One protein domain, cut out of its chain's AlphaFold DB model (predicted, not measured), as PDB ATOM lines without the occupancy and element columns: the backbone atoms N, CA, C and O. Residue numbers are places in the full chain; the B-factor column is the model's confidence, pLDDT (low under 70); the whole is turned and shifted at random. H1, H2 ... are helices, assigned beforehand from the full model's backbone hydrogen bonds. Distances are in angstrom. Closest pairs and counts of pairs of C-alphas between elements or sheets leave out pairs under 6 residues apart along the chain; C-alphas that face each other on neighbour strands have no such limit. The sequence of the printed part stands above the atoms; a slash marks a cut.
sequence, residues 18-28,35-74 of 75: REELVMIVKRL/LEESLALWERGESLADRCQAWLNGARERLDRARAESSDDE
ATOM      1  N   ARG A  18     -12.153  25.865  11.274       96.75
ATOM      2  CA  ARG A  18     -12.450  24.581  10.628       96.75
ATOM      3  C   ARG A  18     -13.060  24.765   9.241       96.75
ATOM      4  O   ARG A  18     -12.678  24.058   8.312       96.75
ATOM      5  N   GLU A  19     -14.035  25.658   9.100       96.62
ATOM      6  CA  GLU A  19     -14.684  25.925   7.815       96.62
ATOM      7  C   GLU A  19     -13.678  26.458   6.793       96.62
ATOM      8  O   GLU A  19     -13.618  25.965   5.665       96.62
ATOM      9  N   GLU A  20     -12.827  27.393   7.214       95.06
ATOM     10  CA  GLU A  20     -11.773  27.925   6.364       95.06
ATOM     11  C   GLU A  20     -10.754  26.854   5.960       95.06
ATOM     12  O   GLU A  20     -10.425  26.741   4.778       95.06
ATOM     13  N   LEU A  21     -10.328  26.006   6.899       96.00
ATOM     14  CA  LEU A  21      -9.437  24.883   6.612       96.00
ATOM     15  C   LEU A  21     -10.038  23.938   5.560       96.00
ATOM     16  O   LEU A  21      -9.364  23.564   4.603       96.00
ATOM     17  N   VAL A  22     -11.325  23.601   5.682       96.94
ATOM     18  CA  VAL A  22     -12.026  22.757   4.699       96.94
ATOM     19  C   VAL A  22     -12.062  23.417   3.319       96.94
ATOM     20  O   VAL A  22     -11.897  22.730   2.308       96.94
ATOM     21  N   MET A  23     -12.268  24.734   3.242       95.50
ATOM     22  CA  MET A  23     -12.226  25.458   1.966       95.50
ATOM     23  C   MET A  23     -10.830  25.434   1.335       95.50
ATOM     24  O   MET A  23     -10.713  25.235   0.125       95.50
ATOM     25  N   ILE A  24      -9.782  25.609   2.140       95.19
ATOM     26  CA  ILE A  24      -8.387  25.549   1.690       95.19
ATOM     27  C   ILE A  24      -8.051  24.162   1.147       95.19
ATOM     28  O   ILE A  24      -7.559  24.059   0.025       95.19
ATOM     29  N   VAL A  25      -8.378  23.101   1.891       96.06
ATOM     30  CA  VAL A  25      -8.138  21.714   1.462       96.06
ATOM     31  C   VAL A  25      -8.828  21.440   0.127       96.06
ATOM     32  O   VAL A  25      -8.172  21.006  -0.814       96.06
ATOM     33  N   LYS A  26     -10.107  21.809  -0.020       95.56
ATOM     34  CA  LYS A  26     -10.838  21.649  -1.291       95.56
ATOM     35  C   LYS A  26     -10.174  22.381  -2.463       95.56
ATOM     36  O   LYS A  26     -10.159  21.877  -3.587       95.56
ATOM     37  N   ARG A  27      -9.636  23.584  -2.229       92.94
ATOM     38  CA  ARG A  27      -8.915  24.354  -3.258       92.94
ATOM     39  C   ARG A  27      -7.610  23.672  -3.659       92.94
ATOM     40  O   ARG A  27      -7.337  23.579  -4.853       92.94
ATOM     41  N   LEU A  28      -6.848  23.166  -2.691       94.12
ATOM     42  CA  LEU A  28      -5.619  22.411  -2.941       94.12
ATOM     43  C   LEU A  28      -5.903  21.114  -3.714       94.12
ATOM     44  O   LEU A  28      -5.227  20.831  -4.699       94.12
ATOM     45  N   LEU A  35       2.064  26.965  -8.076       93.81
ATOM     46  CA  LEU A  35       2.837  26.445  -6.942       93.81
ATOM     47  C   LEU A  35       2.879  27.435  -5.770       93.81
ATOM     48  O   LEU A  35       2.649  27.045  -4.633       93.81
ATOM     49  N   GLU A  36       3.134  28.711  -6.055       94.25
ATOM     50  CA  GLU A  36       3.217  29.768  -5.041       94.25
ATOM     51  C   GLU A  36       1.892  29.950  -4.285       94.25
ATOM     52  O   GLU A  36       1.880  30.025  -3.059       94.25
ATOM     53  N   GLU A  37       0.760  29.920  -4.994       91.94
ATOM     54  CA  GLU A  37      -0.565  29.992  -4.366       91.94
ATOM     55  C   GLU A  37      -0.877  28.725  -3.559       91.94
ATOM     56  O   GLU A  37      -1.450  28.802  -2.473       91.94
ATOM     57  N   SER A  38      -0.466  27.558  -4.060       93.75
ATOM     58  CA  SER A  38      -0.637  26.279  -3.363       93.75
ATOM     59  C   SER A  38       0.160  26.239  -2.056       93.75
ATOM     60  O   SER A  38      -0.351  25.766  -1.043       93.75
ATOM     61  N   LEU A  39       1.381  26.780  -2.051       95.50
ATOM     62  CA  LEU A  39       2.205  26.903  -0.847       95.50
ATOM     63  C   LEU A  39       1.583  27.874   0.162       95.50
ATOM     64  O   LEU A  39       1.430  27.512   1.324       95.50
ATOM     65  N   ALA A  40       1.137  29.051  -0.281       93.38
ATOM     66  CA  ALA A  40       0.487  30.023   0.601       93.38
ATOM     67  C   ALA A  40      -0.801  29.468   1.242       93.38
ATOM     68  O   ALA A  40      -1.072  29.682   2.426       93.38
ATOM     69  N   LEU A  41      -1.600  28.724   0.469       94.19
ATOM     70  CA  LEU A  41      -2.782  28.031   0.980       94.19
ATOM     71  C   LEU A  41      -2.417  26.933   1.978       94.19
ATOM     72  O   LEU A  41      -3.086  26.814   3.001       94.19
ATOM     73  N   TRP A  42      -1.365  26.160   1.708       95.06
ATOM     74  CA  TRP A  42      -0.889  25.130   2.625       95.06
ATOM     75  C   TRP A  42      -0.417  25.723   3.961       95.06
ATOM     76  O   TRP A  42      -0.909  25.302   5.001       95.06
ATOM     77  N   GLU A  43       0.428  26.760   3.952       95.81
ATOM     78  CA  GLU A  43       0.918  27.422   5.178       95.81
ATOM     79  C   GLU A  43      -0.229  27.982   6.033       95.81
ATOM     80  O   GLU A  43      -0.253  27.856   7.265       95.81
ATOM     81  N   ARG A  44      -1.231  28.573   5.371       94.25
ATOM     82  CA  ARG A  44      -2.450  29.028   6.044       94.25
ATOM     83  C   ARG A  44      -3.260  27.858   6.603       94.25
ATOM     84  O   ARG A  44      -3.781  27.967   7.712       94.25
ATOM     85  N   GLY A  45      -3.371  26.763   5.853       96.06
ATOM     86  CA  GLY A  45      -4.028  25.531   6.280       96.06
ATOM     87  C   GLY A  45      -3.403  24.951   7.549       96.06
ATOM     88  O   GLY A  45      -4.126  24.683   8.506       96.06
ATOM     89  N   GLU A  46      -2.074  24.859   7.605       97.38
ATOM     90  CA  GLU A  46      -1.347  24.394   8.797       97.38
ATOM     91  C   GLU A  46      -1.642  25.285  10.009       97.38
ATOM     92  O   GLU A  46      -2.028  24.801  11.072       97.38
ATOM     93  N   SER A  47      -1.591  26.605   9.826       96.00
ATOM     94  CA  SER A  47      -1.885  27.559  10.903       96.00
ATOM     95  C   SER A  47      -3.328  27.431  11.431       96.00
ATOM     96  O   SER A  47      -3.586  27.575  12.631       96.00
ATOM     97  N   LEU A  48      -4.296  27.147  10.552       96.00
ATOM     98  CA  LEU A  48      -5.689  26.888  10.936       96.00
ATOM     99  C   LEU A  48      -5.846  25.545  11.658       96.00
ATOM    100  O   LEU A  48      -6.629  25.453  12.608       96.00
ATOM    101  N   ALA A  49      -5.112  24.517  11.231       96.12
ATOM    102  CA  ALA A  49      -5.098  23.212  11.881       96.12
ATOM    103  C   ALA A  49      -4.547  23.316  13.311       96.12
ATOM    104  O   ALA A  49      -5.202  22.853  14.248       96.12
ATOM    105  N   ASP A  50      -3.432  24.026  13.500       96.62
ATOM    106  CA  ASP A  50      -2.846  24.298  14.817       96.62
ATOM    107  C   ASP A  50      -3.826  25.032  15.736       96.62
ATOM    108  O   ASP A  50      -4.024  24.662  16.899       96.62
ATOM    109  N   ARG A  51      -4.522  26.045  15.204       94.88
ATOM    110  CA  ARG A  51      -5.572  26.761  15.937       94.88
ATOM    111  C   ARG A  51      -6.701  25.827  16.367       94.88
ATOM    112  O   ARG A  51      -7.149  25.901  17.515       94.88
ATOM    113  N   CYS A  52      -7.174  24.963  15.472       96.56
ATOM    114  CA  CYS A  52      -8.210  23.982  15.794       96.56
ATOM    115  C   CYS A  52      -7.735  23.009  16.879       96.56
ATOM    116  O   CYS A  52      -8.475  22.736  17.826       96.56
ATOM    117  N   GLN A  53      -6.491  22.536  16.787       96.75
ATOM    118  CA  GLN A  53      -5.907  21.637  17.776       96.75
ATOM    119  C   GLN A  53      -5.800  22.302  19.153       96.75
ATOM    120  O   GLN A  53      -6.151  21.684  20.157       96.75
ATOM    121  N   ALA A  54      -5.399  23.574  19.214       95.75
ATOM    122  CA  ALA A  54      -5.346  24.335  20.461       95.75
ATOM    123  C   ALA A  54      -6.724  24.431  21.144       95.75
ATOM    124  O   ALA A  54      -6.833  24.226  22.355       95.75
ATOM    125  N   TRP A  55      -7.791  24.665  20.372       95.19
ATOM    126  CA  TRP A  55      -9.165  24.653  20.885       95.19
ATOM    127  C   TRP A  55      -9.562  23.294  21.470       95.19
ATOM    128  O   TRP A  55     -10.124  23.231  22.565       95.19
ATOM    129  N   LEU A  56      -9.264  22.205  20.756       96.19
ATOM    130  CA  LEU A  56      -9.591  20.848  21.198       96.19
ATOM    131  C   LEU A  56      -8.803  20.445  22.450       96.19
ATOM    132  O   LEU A  56      -9.372  19.836  23.357       96.19
ATOM    133  N   ASN A  57      -7.528  20.827  22.530       96.75
ATOM    134  CA  ASN A  57      -6.689  20.595  23.704       96.75
ATOM    135  C   ASN A  57      -7.245  21.329  24.929       96.75
ATOM    136  O   ASN A  57      -7.476  20.705  25.961       96.75
ATOM    137  N   GLY A  58      -7.575  22.618  24.796       95.25
ATOM    138  CA  GLY A  58      -8.179  23.380  25.893       95.25
ATOM    139  C   GLY A  58      -9.533  22.814  26.337       95.25
ATOM    140  O   GLY A  58      -9.847  22.791  27.527       95.25
ATOM    141  N   ALA A  59     -10.344  22.305  25.404       95.62
ATOM    142  CA  ALA A  59     -11.596  21.629  25.743       95.62
ATOM    143  C   ALA A  59     -11.356  20.319  26.515       95.62
ATOM    144  O   ALA A  59     -12.045  20.064  27.503       95.62
ATOM    145  N   ARG A  60     -10.367  19.515  26.098       95.38
ATOM    146  CA  ARG A  60      -9.962  18.280  26.786       95.38
ATOM    147  C   ARG A  60      -9.518  18.565  28.219       95.38
ATOM    148  O   ARG A  60     -10.060  17.961  29.137       95.38
ATOM    149  N   GLU A  61      -8.615  19.520  28.417       96.56
ATOM    150  CA  GLU A  61      -8.094  19.874  29.745       96.56
ATOM    151  C   GLU A  61      -9.201  20.311  30.711       96.56
ATOM    152  O   GLU A  61      -9.197  19.947  31.887       96.56
ATOM    153  N   ARG A  62     -10.187  21.072  30.218       94.62
ATOM    154  CA  ARG A  62     -11.350  21.480  31.020       94.62
ATOM    155  C   ARG A  62     -12.211  20.293  31.440       94.62
ATOM    156  O   ARG A  62     -12.700  20.279  32.566       94.62
ATOM    157  N   LEU A  63     -12.406  19.320  30.550       95.44
ATOM    158  CA  LEU A  63     -13.154  18.100  30.859       95.44
ATOM    159  C   LEU A  63     -12.413  17.227  31.870       95.44
ATOM    160  O   LEU A  63     -13.035  16.712  32.793       95.44
ATOM    161  N   ASP A  64     -11.100  17.077  31.710       95.00
ATOM    162  CA  ASP A  64     -10.283  16.272  32.615       95.00
ATOM    163  C   ASP A  64     -10.249  16.889  34.021       95.00
ATOM    164  O   ASP A  64     -10.402  16.170  35.005       95.00
ATOM    165  N   ARG A  65     -10.175  18.226  34.127       94.38
ATOM    166  CA  ARG A  65     -10.291  18.932  35.413       94.38
ATOM    167  C   ARG A  65     -11.650  18.728  36.076       94.38
ATOM    168  O   ARG A  65     -11.695  18.360  37.239       94.38
ATOM    169  N   ALA A  66     -12.741  18.919  35.332       93.94
ATOM    170  CA  ALA A  66     -14.089  18.737  35.872       93.94
ATOM    171  C   ALA A  66     -14.325  17.296  36.368       93.94
ATOM    172  O   ALA A  66     -15.033  17.083  37.348       93.94
ATOM    173  N   ARG A  67     -13.721  16.302  35.702       92.62
ATOM    174  CA  ARG A  67     -13.766  14.897  36.133       92.62
ATOM    175  C   ARG A  67     -12.993  14.653  37.424       92.62
ATOM    176  O   ARG A  67     -13.516  13.943  38.269       92.62
ATOM    177  N   ALA A  68     -11.798  15.229  37.561       92.06
ATOM    178  CA  ALA A  68     -10.996  15.111  38.778       92.06
ATOM    179  C   ALA A  68     -11.695  15.760  39.985       92.06
ATOM    180  O   ALA A  68     -11.777  15.154  41.043       92.06
ATOM    181  N   GLU A  69     -12.284  16.947  39.798       88.12
ATOM    182  CA  GLU A  69     -13.077  17.611  40.843       88.12
ATOM    183  C   GLU A  69     -14.276  16.745  41.268       88.12
ATOM    184  O   GLU A  69     -14.532  16.587  42.452       88.12
ATOM    185  N   SER A  70     -14.959  16.105  40.311       81.94
ATOM    186  CA  SER A  70     -16.119  15.250  40.610       81.94
ATOM    187  C   SER A  70     -15.761  13.959  41.360       81.94
ATOM    188  O   SER A  70     -16.619  13.425  42.053       81.94
ATOM    189  N   SER A  71     -14.544  13.429  41.191       74.12
ATOM    190  CA  SER A  71     -14.095  12.215  41.889       74.12
ATOM    191  C   SER A  71     -13.610  12.481  43.312       74.12
ATOM    192  O   SER A  71     -13.710  11.589  44.148       74.12
ATOM    193  N   ASP A  72     -13.112  13.687  43.588       68.75
ATOM    194  CA  ASP A  72     -12.627  14.075  44.918       68.75
ATOM    195  C   ASP A  72     -13.787  14.393  45.890       68.75
ATOM    196  O   ASP A  72     -13.608  14.321  47.102       68.75
ATOM    197  N   ASP A  73     -14.987  14.709  45.379       60.84
ATOM    198  CA  ASP A  73     -16.212  14.934  46.172       60.84
ATOM    199  C   ASP A  73     -16.909  13.624  46.634       60.84
ATOM    200  O   ASP A  73     -17.847  13.676  47.433       60.84
ATOM    201  N   GLU A  74     -16.491  12.449  46.136       59.34
ATOM    202  CA  GLU A  74     -17.074  11.135  46.484       59.34
ATOM    203  C   GLU A  74     -16.315  10.369  47.603       59.34
ATOM    204  O   GLU A  74     -16.757   9.278  47.980       59.34
TER     205      GLU A  74
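AT A GLANCE: This is residues 18 to 28 and 35 to 74 of the 75 residues of the protein "Exodeoxyribonuclease 7 small subunit" of Brevibacterium celere (UniProt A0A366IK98). One long helix, H2, makes most of the length of this rod, and a short helix, H1, packs side by side with residues 38 to 52 of H2, while residues 53 to 74, of which 53 to 72 belong to H2, stick out alone. The printed part has 51 residues with two named helices, H1 then H2 along the chain, and no named strand, and its class is all helix. It is extended, with a radius of gyration of the C-alphas of 17.4 A, and the C-alphas span 59 by 14 by 9 A along their three main axes.

IN THESE COORDINATES: Find C-alpha 35 at (2.837, 26.445, -6.942); from there H2, residues 35 to 72, runs 55.5 A to C-alpha 72 at (-12.627, 14.075, 44.918). Then go to C-alpha 18 at (-12.450, 24.581, 10.628), where H1, residues 18 to 28, begins; it measures 15.3 A from first to last C-alpha and ends at C-alpha 28 at (-5.619, 22.411, -2.941).

HOW THE PARTS SIT: Look first at residues 38 to 52 of H2, for with these alone H2 touches H1. Their closest C-alphas are those of Leu 21 and Gly 45, 5.5 A apart. The lines of the two helices stand at a shallow tilt of 30 degrees. They run opposite ways, as you can follow in the z values, which fall along H1 and rise along H2. In both H1 and H2, every backbone O i to N i+4 pair is within hydrogen-bond range.

THE WHOLE: The two C-alphas farthest apart are those of Leu 35 and Glu 74, at 59.0 A. Residues 53 to 74, of which 53 to 72 belong to H2, stand free. Between Leu 28 and Leu 35 you meet the cut: residues 29 to 34 are not printed, and the C-alphas of 28 and 35 are 10.2 A apart across it. The link from H1 to H2 is this link across the cut. The mean pLDDT of the printed part is 92.5, and residues 72 to 74 are under 70.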